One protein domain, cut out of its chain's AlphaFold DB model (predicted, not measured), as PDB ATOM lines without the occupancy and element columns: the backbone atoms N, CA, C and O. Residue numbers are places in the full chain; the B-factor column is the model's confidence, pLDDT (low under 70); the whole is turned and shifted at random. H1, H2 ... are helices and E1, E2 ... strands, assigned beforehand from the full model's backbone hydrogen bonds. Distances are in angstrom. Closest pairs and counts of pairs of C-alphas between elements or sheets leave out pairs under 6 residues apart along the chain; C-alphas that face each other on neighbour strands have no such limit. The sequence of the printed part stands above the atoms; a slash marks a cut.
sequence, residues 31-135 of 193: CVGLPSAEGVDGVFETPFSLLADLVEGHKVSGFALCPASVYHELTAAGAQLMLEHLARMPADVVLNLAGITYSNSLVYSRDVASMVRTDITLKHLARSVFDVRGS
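What this domain is: This is residues 31 to 135 of the 193 residues of an uncharacterized protein of Grifola frondosa (UniProt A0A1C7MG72). One long helix, H2, runs between two small antiparallel sheets, with E1, E2 and E5 over one side of it and the two strands E4 and E6 over the other. The short helix H1 and the short strand E3 lie together at one end of the long axis, and the long link of residues 98 to 114 leads from one sheet to the other. The printed part has 105 residues, with named elements in the order E1 E2 H1 E3 H2 E4 E5 E6; the larger sheet has the order E1 - E2 - E5. The class is mixed, helices and strands, with 51 residues in named elements, under half of the printed part. The whole is only just compact, close to loose, with a radius of gyration of the C-alphas of 15.4 A and an elongated outline of 42 by 27 by 24 A.

Where its parts are: E1, residues 31 to 33, begins with C-alpha 31 at (233.387, 158.742, 133.327) and is 5.7 A long. E2, residues 42 to 47, measures 17.1 A. H1, residues 52 to 56, measures 5.8 A, and E3, residues 58 to 60, 6.6 A. H2, residues 68 to 85, runs 26.1 A from C-alpha 68 at (222.855, 146.617, 118.451). E4, residues 93 to 97, measures 13.2 A, and E5, residues 115 to 120, 15.9 A. E6, residues 130 to 134, measures 13.1 A and ends with C-alpha 134 at (238.325, 163.529, 107.644).

How they stand to each other: E2 is the inner strand of its sheet. E1 and E2 form a hairpin at 146 degrees, with N 32 and O 43 2.9 A apart, within hydrogen-bond range. E2 and E5 are antiparallel at 162 degrees, with N 118 and O 44 2.8 A apart, also within range. H2 is on one face of this sheet, two layers of helix and strands, at a height over the sheet of 9.2 A. It lies over E2 and E5 and runs slantwise to the strands, at 52 degrees to E5 on the local plane. The closest C-alphas of H2 and E5 are those of Ala 79 and Ile 120, 6.6 A apart. Those of H2 and E4 are Gln 80 and Leu 95, 7.2 A apart. E4 and E6 are antiparallel at 150 degrees, with N 96 and O 131 2.9 A apart, within hydrogen-bond range. E2 and E4 are apart. H1 is close to H2 but not clearly touching, with the closest C-alphas, of Leu 54 and Val 70, 7.8 A apart. H1 and E3 meet only through their link. E3 pairs with no named strand, but its residues 59 to 60 pair antiparallel with residues 63 to 64. In H1 and H2 every O i to N i+4 pair is within hydrogen-bond range.

The domain as a whole: The two C-alphas farthest apart, of Ala 37 and Ser 61, are 46.1 A apart. The printed part has no cut, and its long link is that from E4 to E5. The mean pLDDT of the printed part is 82.8; residues 36 to 40 and 124 to 135 are under 70.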
ATOM      1  N   CYS A  31     232.050 159.043 133.813       89.94
ATOM      2  CA  CYS A  31     233.387 158.742 133.327       89.94
ATOM      3  C   CYS A  31     234.250 158.376 134.534       89.94
ATOM      4  O   CYS A  31     234.400 159.179 135.453       89.94
ATOM      5  N   VAL A  32     234.776 157.155 134.538       88.06
ATOM      6  CA  VAL A  32     235.594 156.612 135.633       88.06
ATOM      7  C   VAL A  32     237.079 156.809 135.339       88.06
ATOM      8  O   VAL A  32     237.875 157.013 136.251       88.06
ATOM      9  N   GLY A  33     237.451 156.802 134.056       84.75
ATOM     10  CA  GLY A  33     238.819 157.031 133.614       84.75
ATOM     11  C   GLY A  33     238.877 157.578 132.195       84.75
ATOM     12  O   GLY A  33     238.103 157.173 131.327       84.75
ATOM     13  N   LEU A  34     239.816 158.492 131.965       82.12
ATOM     14  CA  LEU A  34     240.204 158.965 130.640       82.12
ATOM     15  C   LEU A  34     241.644 158.545 130.348       82.12
ATOM     16  O   LEU A  34     242.434 158.372 131.281       82.12
ATOM     17  N   PRO A  35     242.001 158.397 129.063       76.56
ATOM     18  CA  PRO A  35     243.337 157.982 128.691       76.56
ATOM     19  C   PRO A  35     244.370 159.028 129.103       76.56
ATOM     20  O   PRO A  35     244.305 160.181 128.681       76.56
ATOM     21  N   SER A  36     245.336 158.601 129.916       68.56
ATOM     22  CA  SER A  36     246.510 159.385 130.302       68.56
ATOM     23  C   SER A  36     247.750 158.924 129.526       68.56
ATOM     24  O   SER A  36     247.741 157.884 128.861       68.56
ATOM     25  N   ALA A  37     248.851 159.675 129.640       59.97
ATOM     26  CA  ALA A  37     250.147 159.298 129.064       59.97
ATOM     27  C   ALA A  37     250.666 157.927 129.553       59.97
ATOM     28  O   ALA A  37     251.542 157.346 128.918       59.97
ATOM     29  N   GLU A  38     250.106 157.396 130.645       58.19
ATOM     30  CA  GLU A  38     250.456 156.104 131.246       58.19
ATOM     31  C   GLU A  38     249.690 154.915 130.631       58.19
ATOM     32  O   GLU A  38     249.884 153.776 131.049       58.19
ATOM     33  N   GLY A  39     248.856 155.149 129.609       59.50
ATOM     34  CA  GLY A  39     248.214 154.078 128.836       59.50
ATOM     35  C   GLY A  39     246.916 153.539 129.438       59.50
ATOM     36  O   GLY A  39     246.563 152.389 129.191       59.50
ATOM     37  N   VAL A  40     246.208 154.348 130.227       64.56
ATOM     38  CA  VAL A  40     244.888 153.989 130.769       64.56
ATOM     39  C   VAL A  40     243.844 153.980 129.644       64.56
ATOM     40  O   VAL A  40     243.830 154.870 128.794       64.56
ATOM     41  N   ASP A  41     242.964 152.980 129.629       80.56
ATOM     42  CA  ASP A  41     241.814 152.935 128.722       80.56
ATOM     43  C   ASP A  41     240.709 153.887 129.197       80.56
ATOM     44  O   ASP A  41     240.576 154.174 130.385       80.56
ATOM     45  N   GLY A  42     239.891 154.393 128.274       87.81
ATOM     46  CA  GLY A  42     238.723 155.173 128.674       87.81
ATOM     47  C   GLY A  42     237.664 154.247 129.247       87.81
ATOM     48  O   GLY A  42     237.273 153.287 128.584       87.81
ATOM     49  N   VAL A  43     237.197 154.536 130.458       91.69
ATOM     50  CA  VAL A  43     236.199 153.722 131.158       91.69
ATOM     51  C   VAL A  43     234.996 154.583 131.492       91.69
ATOM     52  O   VAL A  43     235.113 155.614 132.162       91.69
ATOM     53  N   PHE A  44     233.834 154.130 131.041       93.69
ATOM     54  CA  PHE A  44     232.552 154.763 131.312       93.69
ATOM     55  C   PHE A  44     231.597 153.759 131.940       93.69
ATOM     56  O   PHE A  44     231.601 152.580 131.581       93.69
ATOM     57  N   GLU A  45     230.758 154.237 132.849       94.25
ATOM     58  CA  GLU A  45     229.747 153.420 133.508       94.25
ATOM     59  C   GLU A  45     228.367 154.043 133.333       94.25
ATOM     60  O   GLU A  45     228.194 155.260 133.442       94.25
ATOM     61  N   THR A  46     227.391 153.178 133.072       93.81
ATOM     62  CA  THR A  46     225.986 153.536 132.909       93.81
ATOM     63  C   THR A  46     225.128 152.552 133.701       93.81
ATOM     64  O   THR A  46     225.151 151.354 133.401       93.81
ATOM     65  N   PRO A  47     224.327 153.019 134.675       92.38
ATOM     66  CA  PRO A  47     223.293 152.200 135.293       92.38
ATOM     67  C   PRO A  47     222.384 151.591 134.237       92.38
ATOM     68  O   PRO A  47     221.852 152.304 133.385       92.38
ATOM     69  N   PHE A  48     222.160 150.277 134.301       90.56
ATOM     70  CA  PHE A  48     221.320 149.603 133.310       90.56
ATOM     71  C   PHE A  48     219.908 150.202 133.275       90.56
ATOM     72  O   PHE A  48     219.293 150.276 132.217       90.56
ATOM     73  N   SER A  49     219.414 150.716 134.404       89.88
ATOM     74  CA  SER A  49     218.133 151.424 134.489       89.88
ATOM     75  C   SER A  49     217.983 152.563 133.471       89.88
ATOM     76  O   SER A  49     216.878 152.776 132.986       89.88
ATOM     77  N   LEU A  50     219.068 153.242 133.076       92.12
ATOM     78  CA  LEU A  50     219.037 154.280 132.034       92.12
ATOM     79  C   LEU A  50     218.852 153.715 130.618       92.12
ATOM     80  O   LEU A  50     218.443 154.434 129.711       92.12
ATOM     81  N   LEU A  51     219.155 152.433 130.423       93.00
ATOM     82  CA  LEU A  51     218.994 151.713 129.160       93.00
ATOM     83  C   LEU A  51     217.703 150.883 129.128       93.00
ATOM     84  O   LEU A  51     217.328 150.393 128.065       93.00
ATOM     85  N   ALA A  52     217.031 150.713 130.272       92.38
ATOM     86  CA  ALA A  52     215.937 149.765 130.450       92.38
ATOM     87  C   ALA A  52     214.831 149.931 129.399       92.38
ATOM     88  O   ALA A  52     214.473 148.949 128.759       92.38
ATOM     89  N   ASP A  53     214.369 151.154 129.135       93.31
ATOM     90  CA  ASP A  53     213.303 151.403 128.152       93.31
ATOM     91  C   ASP A  53     213.701 150.984 126.726       93.31
ATOM     92  O   ASP A  53     212.887 150.445 125.971       93.31
ATOM     93  N   LEU A  54     214.973 151.178 126.359       94.69
ATOM     94  CA  LEU A  54     215.508 150.783 125.054       94.69
ATOM     95  C   LEU A  54     215.631 149.260 124.936       94.69
ATOM     96  O   LEU A  54     215.371 148.700 123.873       94.69
ATOM     97  N   VAL A  55     216.019 148.589 126.020       94.19
ATOM     98  CA  VAL A  55     216.205 147.132 126.044       94.19
ATOM     99  C   VAL A  55     214.866 146.399 126.150       94.19
ATOM    100  O   VAL A  55     214.608 145.461 125.399       94.19
ATOM    101  N   GLU A  56     213.968 146.845 127.027       93.88
ATOM    102  CA  GLU A  56     212.612 146.300 127.152       93.88
ATOM    103  C   GLU A  56     211.760 146.558 125.913       93.88
ATOM    104  O   GLU A  56     210.862 145.768 125.610       93.88
ATOM    105  N   GLY A  57     212.054 147.636 125.186       94.31
ATOM    106  CA  GLY A  57     211.429 147.946 123.912       94.31
ATOM    107  C   GLY A  57     211.881 147.073 122.744       94.31
ATOM    108  O   GLY A  57     211.326 147.208 121.657       94.31
ATOM    109  N   HIS A  58     212.845 146.175 122.952       95.50
ATOM    110  CA  HIS A  58     213.383 145.277 121.938       95.50
ATOM    111  C   HIS A  58     213.368 143.831 122.441       95.50
ATOM    112  O   HIS A  58     214.356 143.298 122.957       95.50
ATOM    113  N   LYS A  59     212.209 143.178 122.304       94.25
ATOM    114  CA  LYS A  59     212.032 141.798 122.759       94.25
ATOM    115  C   LYS A  59     212.184 140.812 121.617       94.25
ATOM    116  O   LYS A  59     211.387 140.824 120.687       94.25
ATOM    117  N   VAL A  60     213.141 139.902 121.728       92.12
ATOM    118  CA  VAL A  60     213.333 138.804 120.775       92.12
ATOM    119  C   VAL A  60     212.872 137.519 121.441       92.12
ATOM    120  O   VAL A  60     213.346 137.175 122.523       92.12
ATOM    121  N   SER A  61     211.892 136.842 120.838       88.19
ATOM    122  CA  SER A  61     211.276 135.634 121.414       88.19
ATOM    123  C   SER A  61     210.822 135.805 122.878       88.19
ATOM    124  O   SER A  61     210.922 134.885 123.681       88.19
ATOM    125  N   GLY A  62     210.340 137.003 123.235       88.44
ATOM    126  CA  GLY A  62     209.863 137.342 124.581       88.44
ATOM    127  C   GLY A  62     210.926 137.879 125.549       88.44
ATOM    128  O   GLY A  62     210.557 138.444 126.579       88.44
ATOM    129  N   PHE A  63     212.216 137.794 125.215       90.75
ATOM    130  CA  PHE A  63     213.312 138.268 126.064       90.75
ATOM    131  C   PHE A  63     213.761 139.673 125.666       90.75
ATOM    132  O   PHE A  63     214.001 139.932 124.490       90.75
ATOM    133  N   ALA A  64     213.900 140.572 126.642       93.69
ATOM    134  CA  ALA A  64     214.414 141.925 126.432       93.69
ATOM    135  C   ALA A  64     215.921 141.873 126.144       93.69
ATOM    136  O   ALA A  64     216.726 141.626 127.047       93.69
ATOM    137  N   LEU A  65     216.293 142.072 124.878       93.44
ATOM    138  CA  LEU A  65     217.679 142.017 124.419       93.44
ATOM    139  C   LEU A  65     218.165 143.411 124.071       93.44
ATOM    140  O   LEU A  65     217.482 144.150 123.366       93.44
ATOM    141  N   CYS A  66     219.373 143.753 124.503       93.56
ATOM    142  CA  CYS A  66     219.962 145.041 124.180       93.56
ATOM    143  C   CYS A  66     220.130 145.189 122.655       93.56
ATOM    144  O   CYS A  66     220.811 144.360 122.038       93.56
ATOM    145  N   PRO A  67     219.521 146.214 122.026       94.50
ATOM    146  CA  PRO A  67     219.682 146.460 120.602       94.50
ATOM    147  C   PRO A  67     221.138 146.747 120.235       94.50
ATOM    148  O   PRO A  67     221.841 147.467 120.943       94.50
ATOM    149  N   ALA A  68     221.559 146.292 119.054       93.12
ATOM    150  CA  ALA A  68     222.855 146.617 118.451       93.12
ATOM    151  C   ALA A  68     223.184 148.127 118.491       93.12
ATOM    152  O   ALA A  68     224.305 148.529 118.802       93.12
ATOM    153  N   SER A  69     222.181 148.973 118.234       94.06
ATOM    154  CA  SER A  69     222.318 150.433 118.242       94.06
ATOM    155  C   SER A  69     222.725 151.010 119.599       94.06
ATOM    156  O   SER A  69     223.434 152.011 119.619       94.06
ATOM    157  N   VAL A  70     222.342 150.383 120.717       94.88
ATOM    158  CA  VAL A  70     222.734 150.841 122.060       94.88
ATOM    159  C   VAL A  70     224.233 150.642 122.271       94.88
ATOM    160  O   VAL A  70     224.910 151.569 122.709       94.88
ATOM    161  N   TYR A  71     224.782 149.483 121.883       94.50
ATOM    162  CA  TYR A  71     226.232 149.265 121.932       94.50
ATOM    163  C   TYR A  71     226.971 150.272 121.058       94.50
ATOM    164  O   TYR A  71     227.965 150.841 121.499       94.50
ATOM    165  N   HIS A  72     226.488 150.518 119.835       94.19
ATOM    166  CA  HIS A  72     227.108 151.491 118.938       94.19
ATOM    167  C   HIS A  72     227.164 152.890 119.554       94.19
ATOM    168  O   HIS A  72     228.214 153.519 119.490       94.19
ATOM    169  N   GLU A  73     226.070 153.354 120.160       94.38
ATOM    170  CA  GLU A  73     225.990 154.688 120.756       94.38
ATOM    171  C   GLU A  73     226.900 154.822 121.980       94.38
ATOM    172  O   GLU A  73     227.721 155.733 122.013       94.38
ATOM    173  N   LEU A  74     226.836 153.884 122.939       93.56
ATOM    174  CA  LEU A  74     227.724 153.862 124.115       93.56
ATOM    175  C   LEU A  74     229.194 153.949 123.699       93.56
ATOM    176  O   LEU A  74     229.983 154.747 124.208       93.56
ATOM    177  N   THR A  75     229.535 153.130 122.712       92.31
ATOM    178  CA  THR A  75     230.892 152.989 122.222       92.31
ATOM    179  C   THR A  75     231.344 154.242 121.456       92.31
ATOM    180  O   THR A  75     232.443 154.749 121.684       92.31
ATOM    181  N   ALA A  76     230.515 154.767 120.549       91.31
ATOM    182  CA  ALA A  76     230.833 155.956 119.762       91.31
ATOM    183  C   ALA A  76     230.935 157.210 120.638       91.31
ATOM    184  O   ALA A  76     231.880 157.983 120.484       91.31
ATOM    185  N   ALA A  77     230.012 157.372 121.588       92.31
ATOM    186  CA  ALA A  77     230.009 158.463 122.552       92.31
ATOM    187  C   ALA A  77     231.284 158.466 123.405       92.31
ATOM    188  O   ALA A  77     231.952 159.495 123.522       92.31
ATOM    189  N   GLY A  78     231.666 157.309 123.958       91.25
ATOM    190  CA  GLY A  78     232.855 157.212 124.802       91.25
ATOM    191  C   GLY A  78     234.135 157.467 124.006       91.25
ATOM    192  O   GLY A  78     235.000 158.226 124.441       91.25
ATOM    193  N   ALA A  79     234.229 156.914 122.793       89.38
ATOM    194  CA  ALA A  79     235.382 157.116 121.922       89.38
ATOM    195  C   ALA A  79     235.503 158.582 121.490       89.38
ATOM    196  O   ALA A  79     236.606 159.128 121.459       89.38
ATOM    197  N   GLN A  80     234.378 159.241 121.202       89.06
ATOM    198  CA  GLN A  80     234.358 160.663 120.893       89.06
ATOM    199  C   GLN A  80     234.868 161.498 122.074       89.06
ATOM    200  O   GLN A  80     235.753 162.324 121.867       89.06
ATOM    201  N   LEU A  81     234.398 161.244 123.301       89.44
ATOM    202  CA  LEU A  81     234.882 161.950 124.495       89.44
ATOM    203  C   LEU A  81     236.382 161.747 124.727       89.44
ATOM    204  O   LEU A  81     237.098 162.704 125.016       89.44
ATOM    205  N   MET A  82     236.876 160.518 124.569       87.88
ATOM    206  CA  MET A  82     238.305 160.231 124.709       87.88
ATOM    207  C   MET A  82     239.149 160.970 123.676       87.88
ATOM    208  O   MET A  82     240.196 161.526 124.004       87.88
ATOM    209  N   LEU A  83     238.725 160.965 122.413       85.81
ATOM    210  CA  LEU A  83     239.487 161.621 121.360       85.81
ATOM    211  C   LEU A  83     239.395 163.151 121.463       85.81
ATOM    212  O   LEU A  83     240.384 163.819 121.172       85.81
ATOM    213  N   GLU A  84     238.263 163.709 121.906       86.19
ATOM    214  CA  GLU A  84     238.132 165.131 122.260       86.19
ATOM    215  C   GLU A  84     239.108 165.499 123.391       86.19
ATOM    216  O   GLU A  84     239.852 166.469 123.256       86.19
ATOM    217  N   HIS A  85     239.189 164.681 124.450       86.12
ATOM    218  CA  HIS A  85     240.124 164.882 125.564       86.12
ATOM    219  C   HIS A  85     241.593 164.879 125.118       86.12
ATOM    220  O   HIS A  85     242.384 165.703 125.569       86.12
ATOM    221  N   LEU A  86     241.952 163.993 124.186       84.62
ATOM    222  CA  LEU A  86     243.301 163.917 123.616       84.62
ATOM    223  C   LEU A  86     243.571 164.968 122.523       84.62
ATOM    224  O   LEU A  86     244.623 164.911 121.888       84.62
ATOM    225  N   ALA A  87     242.634 165.886 122.254       83.94
ATOM    226  CA  ALA A  87     242.693 166.843 121.144       83.94
ATOM    227  C   ALA A  87     242.889 166.180 119.758       83.94
ATOM    228  O   ALA A  87     243.502 166.737 118.850       83.94
ATOM    229  N   ARG A  88     242.343 164.969 119.586       81.06
ATOM    230  CA  ARG A  88     242.392 164.141 118.365       81.06
ATOM    231  C   ARG A  88     241.067 164.110 117.591       81.06
ATOM    232  O   ARG A  88     240.927 163.303 116.675       81.06
ATOM    233  N   MET A  89     240.117 164.987 117.931       79.88
ATOM    234  CA  MET A  89     238.863 165.206 117.188       79.88
ATOM    235  C   MET A  89     238.732 166.660 116.719       79.88
ATOM    236  O   MET A  89     238.059 167.463 117.364       79.88
ATOM    237  N   PRO A  90     239.365 167.018 115.592       76.38
ATOM    238  CA  PRO A  90     239.062 168.255 114.882       76.38
ATOM    239  C   PRO A  90     237.591 168.315 114.434       76.38
ATOM    240  O   PRO A  90     236.949 167.284 114.231       76.38
ATOM    241  N   ALA A  91     237.061 169.524 114.226       76.94
ATOM    242  CA  ALA A  91     235.655 169.739 113.856       76.94
ATOM    243  C   ALA A  91     235.247 169.088 112.520       76.94
ATOM    244  O   ALA A  91     234.071 168.810 112.293       76.94
ATOM    245  N   ASP A  92     236.205 168.844 111.626       79.00
ATOM    246  CA  ASP A  92     235.992 168.235 110.317       79.00
ATOM    247  C   ASP A  92     236.181 166.712 110.323       79.00
ATOM    248  O   ASP A  92     236.175 166.091 109.263       79.00
ATOM    249  N   VAL A  93     236.340 166.088 111.488       77.44
ATOM    250  CA  VAL A  93     236.603 164.655 111.613       77.44
ATOM    251  C   VAL A  93     235.375 163.915 112.128       77.44
ATOM    252  O   VAL A  93     234.688 164.349 113.048       77.44
ATOM    253  N   VAL A  94     235.105 162.754 111.530       80.38
ATOM    254  CA  VAL A  94     233.984 161.889 111.910       80.38
ATOM    255  C   VAL A  94     234.522 160.542 112.375       80.38
ATOM    256  O   VAL A  94     235.396 159.950 111.729       80.38
ATOM    257  N   LEU A  95     233.947 160.021 113.459       83.69
ATOM    258  CA  LEU A  95     234.238 158.689 113.978       83.69
ATOM    259  C   LEU A  95     233.619 157.609 113.079       83.69
ATOM    260  O   LEU A  95     232.494 157.744 112.596       83.69
ATOM    261  N   ASN A  96     234.361 156.553 112.759       83.44
ATOM    262  CA  ASN A  96     233.823 155.373 112.086       83.44
ATOM    263  C   ASN A  96     233.875 154.186 113.033       83.44
ATOM    264  O   ASN A  96     234.943 153.906 113.575       83.44
ATOM    265  N   LEU A  97     232.768 153.460 113.155       84.88
ATOM    266  CA  LEU A  97     232.733 152.186 113.857       84.88
ATOM    267  C   LEU A  97     232.771 151.059 112.821       84.88
ATOM    268  O   LEU A  97     231.885 150.968 111.970       84.88
ATOM    269  N   ALA A  98     233.812 150.229 112.847       84.38
ATOM    270  CA  ALA A  98     234.020 149.175 111.857       84.38
ATOM    271  C   ALA A  98     234.539 147.883 112.498       84.38
ATOM    272  O   ALA A  98     235.223 147.910 113.513       84.38
ATOM    273  N   GLY A  99     234.236 146.736 111.879       84.38
ATOM    274  CA  GLY A  99     234.653 145.431 112.410       84.38
ATOM    275  C   GLY A  99     233.970 145.068 113.733       84.38
ATOM    276  O   GLY A  99     234.592 144.455 114.596       84.38
ATOM    277  N   ILE A 100     232.709 145.475 113.903       88.06
ATOM    278  CA  ILE A 100     231.927 145.240 115.120       88.06
ATOM    279  C   ILE A 100     231.606 143.748 115.254       88.06
ATOM    280  O   ILE A 100     231.160 143.114 114.299       88.06
ATOM    281  N   THR A 101     231.812 143.203 116.453       91.31
ATOM    282  CA  THR A 101     231.458 141.826 116.815       91.31
ATOM    283  C   THR A 101     230.632 141.841 118.095       91.31
ATOM    284  O   THR A 101     231.013 142.492 119.065       91.31
ATOM    285  N   TYR A 102     229.520 141.108 118.100       90.62
ATOM    286  CA  TYR A 102     228.648 140.947 119.263       90.62
ATOM    287  C   TYR A 102     228.889 139.581 119.891       90.62
ATOM    288  O   TYR A 102     228.315 138.588 119.452       90.62
ATOM    289  N   SER A 103     229.769 139.519 120.889       88.56
ATOM    290  CA  SER A 103     230.157 138.241 121.500       88.56
ATOM    291  C   SER A 103     229.050 137.635 122.359       88.56
ATOM    292  O   SER A 103     228.898 136.421 122.380       88.56
ATOM    293  N   ASN A 104     228.284 138.474 123.065       86.38
ATOM    294  CA  ASN A 104     227.212 138.046 123.959       86.38
ATOM    295  C   ASN A 104     226.024 139.005 123.864       86.38
ATOM    296  O   ASN A 104     226.203 140.216 123.723       86.38
ATOM    297  N   SER A 105     224.812 138.466 123.986       86.31
ATOM    298  CA  SER A 105     223.604 139.275 124.120       86.31
ATOM    299  C   SER A 105     223.454 139.752 125.560       86.31
ATOM    300  O   SER A 105     223.337 138.947 126.479       86.31
ATOM    301  N   LEU A 106     223.424 141.067 125.754       88.06
ATOM    302  CA  LEU A 106     223.059 141.667 127.027       88.06
ATOM    303  C   LEU A 106     221.538 141.577 127.216       88.06
ATOM    304  O   LEU A 106     220.775 142.118 126.412       88.06
ATOM    305  N   VAL A 107     221.119 140.887 128.273       87.31
ATOM    306  CA  VAL A 107     219.712 140.680 128.637       87.31
ATOM    307  C   VAL A 107     219.394 141.517 129.863       87.31
ATOM    308  O   VAL A 107     220.166 141.521 130.822       87.31
ATOM    309  N   TYR A 108     218.260 142.211 129.843       82.94
ATOM    310  CA  TYR A 108     217.798 142.954 131.011       82.94
ATOM    311  C   TYR A 108     216.908 142.102 131.912       82.94
ATOM    312  O   TYR A 108     215.984 141.441 131.435       82.94
ATOM    313  N   SER A 109     217.144 142.192 133.220       82.75
ATOM    314  CA  SER A 109     216.223 141.736 134.257       82.75
ATOM    315  C   SER A 109     216.040 142.847 135.285       82.75
ATOM    316  O   SER A 109     217.024 143.392 135.783       82.75
ATOM    317  N   ARG A 110     214.786 143.163 135.628       80.50
ATOM    318  CA  ARG A 110     214.458 144.192 136.634       80.50
ATOM    319  C   ARG A 110     214.927 143.819 138.037       80.50
ATOM    320  O   ARG A 110     215.162 144.706 138.850       80.50
ATOM    321  N   ASP A 111     215.079 142.527 138.305       84.38
ATOM    322  CA  ASP A 111     215.412 142.015 139.635       84.38
ATOM    323  C   ASP A 111     216.907 142.152 139.964       84.38
ATOM    324  O   ASP A 111     217.321 141.909 141.097       84.38
ATOM    325  N   VAL A 112     217.732 142.540 138.984       82.88
ATOM    326  CA  VAL A 112     219.187 142.615 139.128       82.88
ATOM    327  C   VAL A 112     219.670 144.023 138.808       82.88
ATOM    328  O   VAL A 112     219.812 144.409 137.645       82.88
ATOM    329  N   ALA A 113     219.992 144.781 139.857       80.88
ATOM    330  CA  ALA A 113     220.713 146.037 139.706       80.88
ATOM    331  C   ALA A 113     222.064 145.760 139.031       80.88
ATOM    332  O   ALA A 113     222.922 145.074 139.586       80.88
ATOM    333  N   SER A 114     222.222 146.269 137.814       86.38
ATOM    334  CA  SER A 114     223.389 146.023 136.971       86.38
ATOM    335  C   SER A 114     223.960 147.342 136.466       86.38
ATOM    336  O   SER A 114     223.223 148.297 136.211       86.38
ATOM    337  N   MET A 115     225.277 147.376 136.292       90.06
ATOM    338  CA  MET A 115     225.997 148.469 135.645       90.06
ATOM    339  C   MET A 115     226.528 147.986 134.301       90.06
ATOM    340  O   MET A 115     227.089 146.894 134.204       90.06
ATOM    341  N   VAL A 116     226.366 148.804 133.267       92.62
ATOM    342  CA  VAL A 116     227.027 148.601 131.980       92.62
ATOM    343  C   VAL A 116     228.322 149.390 131.997       92.62
ATOM    344  O   VAL A 116     228.313 150.619 132.047       92.62
ATOM    345  N   ARG A 117     229.437 148.667 131.950       93.38
ATOM    346  CA  ARG A 117     230.772 149.238 131.824       93.38
ATOM    347  C   ARG A 117     231.198 149.215 130.358       93.38
ATOM    348  O   ARG A 117     231.110 148.179 129.702       93.38
ATOM    349  N   THR A 118     231.633 150.366 129.857       92.56
ATOM    350  CA  THR A 118     232.141 150.548 128.495       92.56
ATOM    351  C   THR A 118     233.621 150.892 128.571       92.56
ATOM    352  O   THR A 118     233.983 152.016 128.918       92.56
ATOM    353  N   ASP A 119     234.465 149.915 128.254       91.00
ATOM    354  CA  ASP A 119     235.914 150.078 128.164       91.00
ATOM    355  C   ASP A 119     236.320 150.351 126.711       91.00
ATOM    356  O   ASP A 119     235.916 149.642 125.784       91.00
ATOM    357  N   ILE A 120     237.121 151.392 126.502       89.06
ATOM    358  CA  ILE A 120     237.551 151.828 125.177       89.06
ATOM    359  C   ILE A 120     239.069 151.937 125.153       89.06
ATOM    360  O   ILE A 120     239.672 152.802 125.787       89.06
ATOM    361  N   THR A 121     239.674 151.076 124.341       86.06
ATOM    362  CA  THR A 121     241.119 151.030 124.116       86.06
ATOM    363  C   THR A 121     241.475 151.693 122.788       86.06
ATOM    364  O   THR A 121     241.054 151.247 121.712       86.06
ATOM    365  N   LEU A 122     242.322 152.721 122.828       76.56
ATOM    366  CA  LEU A 122     242.874 153.348 121.626       76.56
ATOM    367  C   LEU A 122     244.175 152.650 121.217       76.56
ATOM    368  O   LEU A 122     245.244 152.924 121.754       76.56
ATOM    369  N   LYS A 123     244.111 151.767 120.217       70.06
ATOM    370  CA  LYS A 123     245.320 151.150 119.646       70.06
ATOM    371  C   LYS A 123     245.977 152.100 118.641       70.06
ATOM    372  O   LYS A 123     245.336 152.539 117.687       70.06
ATOM    373  N   HIS A 124     247.258 152.408 118.838       51.84
ATOM    374  CA  HIS A 124     248.043 153.215 117.903       51.84
ATOM    375  C   HIS A 124     248.174 152.502 116.539       51.84
ATOM    376  O   HIS A 124     248.737 151.417 116.453       51.84
ATOM    377  N   LEU A 125     247.649 153.142 115.485       48.53
ATOM    378  CA  LEU A 125     248.080 153.052 114.080       48.53
ATOM    379  C   LEU A 125     248.277 151.637 113.496       48.53
ATOM    380  O   LEU A 125     249.402 151.185 113.335       48.53
ATOM    381  N   ALA A 126     247.177 150.987 113.092       41.72
ATOM    382  CA  ALA A 126     247.111 150.185 111.851       41.72
ATOM    383  C   ALA A 126     245.720 149.564 111.641       41.72
ATOM    384  O   ALA A 126     245.299 149.360 110.504       41.72
ATOM    385  N   ARG A 127     244.998 149.240 112.725       45.75
ATOM    386  CA  ARG A 127     243.700 148.552 112.641       45.75
ATOM    387  C   ARG A 127     242.907 148.677 113.945       45.75
ATOM    388  O   ARG A 127     242.757 147.713 114.691       45.75
ATOM    389  N   SER A 128     242.452 149.884 114.256       42.97
ATOM    390  CA  SER A 128     241.516 150.133 115.356       42.97
ATOM    391  C   SER A 128     240.071 149.921 114.888       42.97
ATOM    392  O   SER A 128     239.736 150.183 113.736       42.97
ATOM    393  N   VAL A 129     239.208 149.447 115.794       52.44
ATOM    394  CA  VAL A 129     237.743 149.346 115.593       52.44
ATOM    395  C   VAL A 129     237.122 150.735 115.359       52.44
ATOM    396  O   VAL A 129     236.113 150.866 114.666       52.44
ATOM    397  N   PHE A 130     237.787 151.774 115.876       51.19
ATOM    398  CA  PHE A 130     237.494 153.179 115.615       51.19
ATOM    399  C   PHE A 130     238.473 153.738 114.612       51.19
ATOM    400  O   PHE A 130     239.669 153.821 114.888       51.19
ATOM    401  N   ASP A 131     237.964 154.156 113.469       55.47
ATOM    402  CA  ASP A 131     238.770 154.818 112.459       55.47
ATOM    403  C   ASP A 131     238.374 156.294 112.394       55.47
ATOM    404  O   ASP A 131     237.206 156.642 112.197       55.47
ATOM    405  N   VAL A 132     239.355 157.156 112.630       55.09
ATOM    406  CA  VAL A 132     239.197 158.606 112.691       55.09
ATOM    407  C   VAL A 132     239.544 159.139 111.307       55.09
ATOM    408  O   VAL A 132     240.700 159.087 110.893       55.09
ATOM    409  N   ARG A 133     238.540 159.610 110.557       60.12
ATOM    410  CA  ARG A 133     238.725 160.073 109.171       60.12
ATOM    411  C   ARG A 133     238.159 161.465 108.957       60.12
ATOM    412  O   ARG A 133     237.105 161.798 109.502       60.12
ATOM    413  N   GLY A 134     238.817 162.230 108.089       58.56
ATOM    414  CA  GLY A 134     238.325 163.529 107.644       58.56
ATOM    415  C   GLY A 134     236.988 163.407 106.906       58.56
ATOM    416  O   GLY A 134     236.780 162.508 106.085       58.56
ATOM    417  N   SER A 135     236.082 164.339 107.183       62.69
ATOM    418  CA  SER A 135     234.761 164.457 106.565       62.69
ATOM    419  C   SER A 135     234.872 164.576 105.041       62.69
ATOM    420  O   SER A 135     234.152 163.892 104.316       62.69
TER     421      SER A 135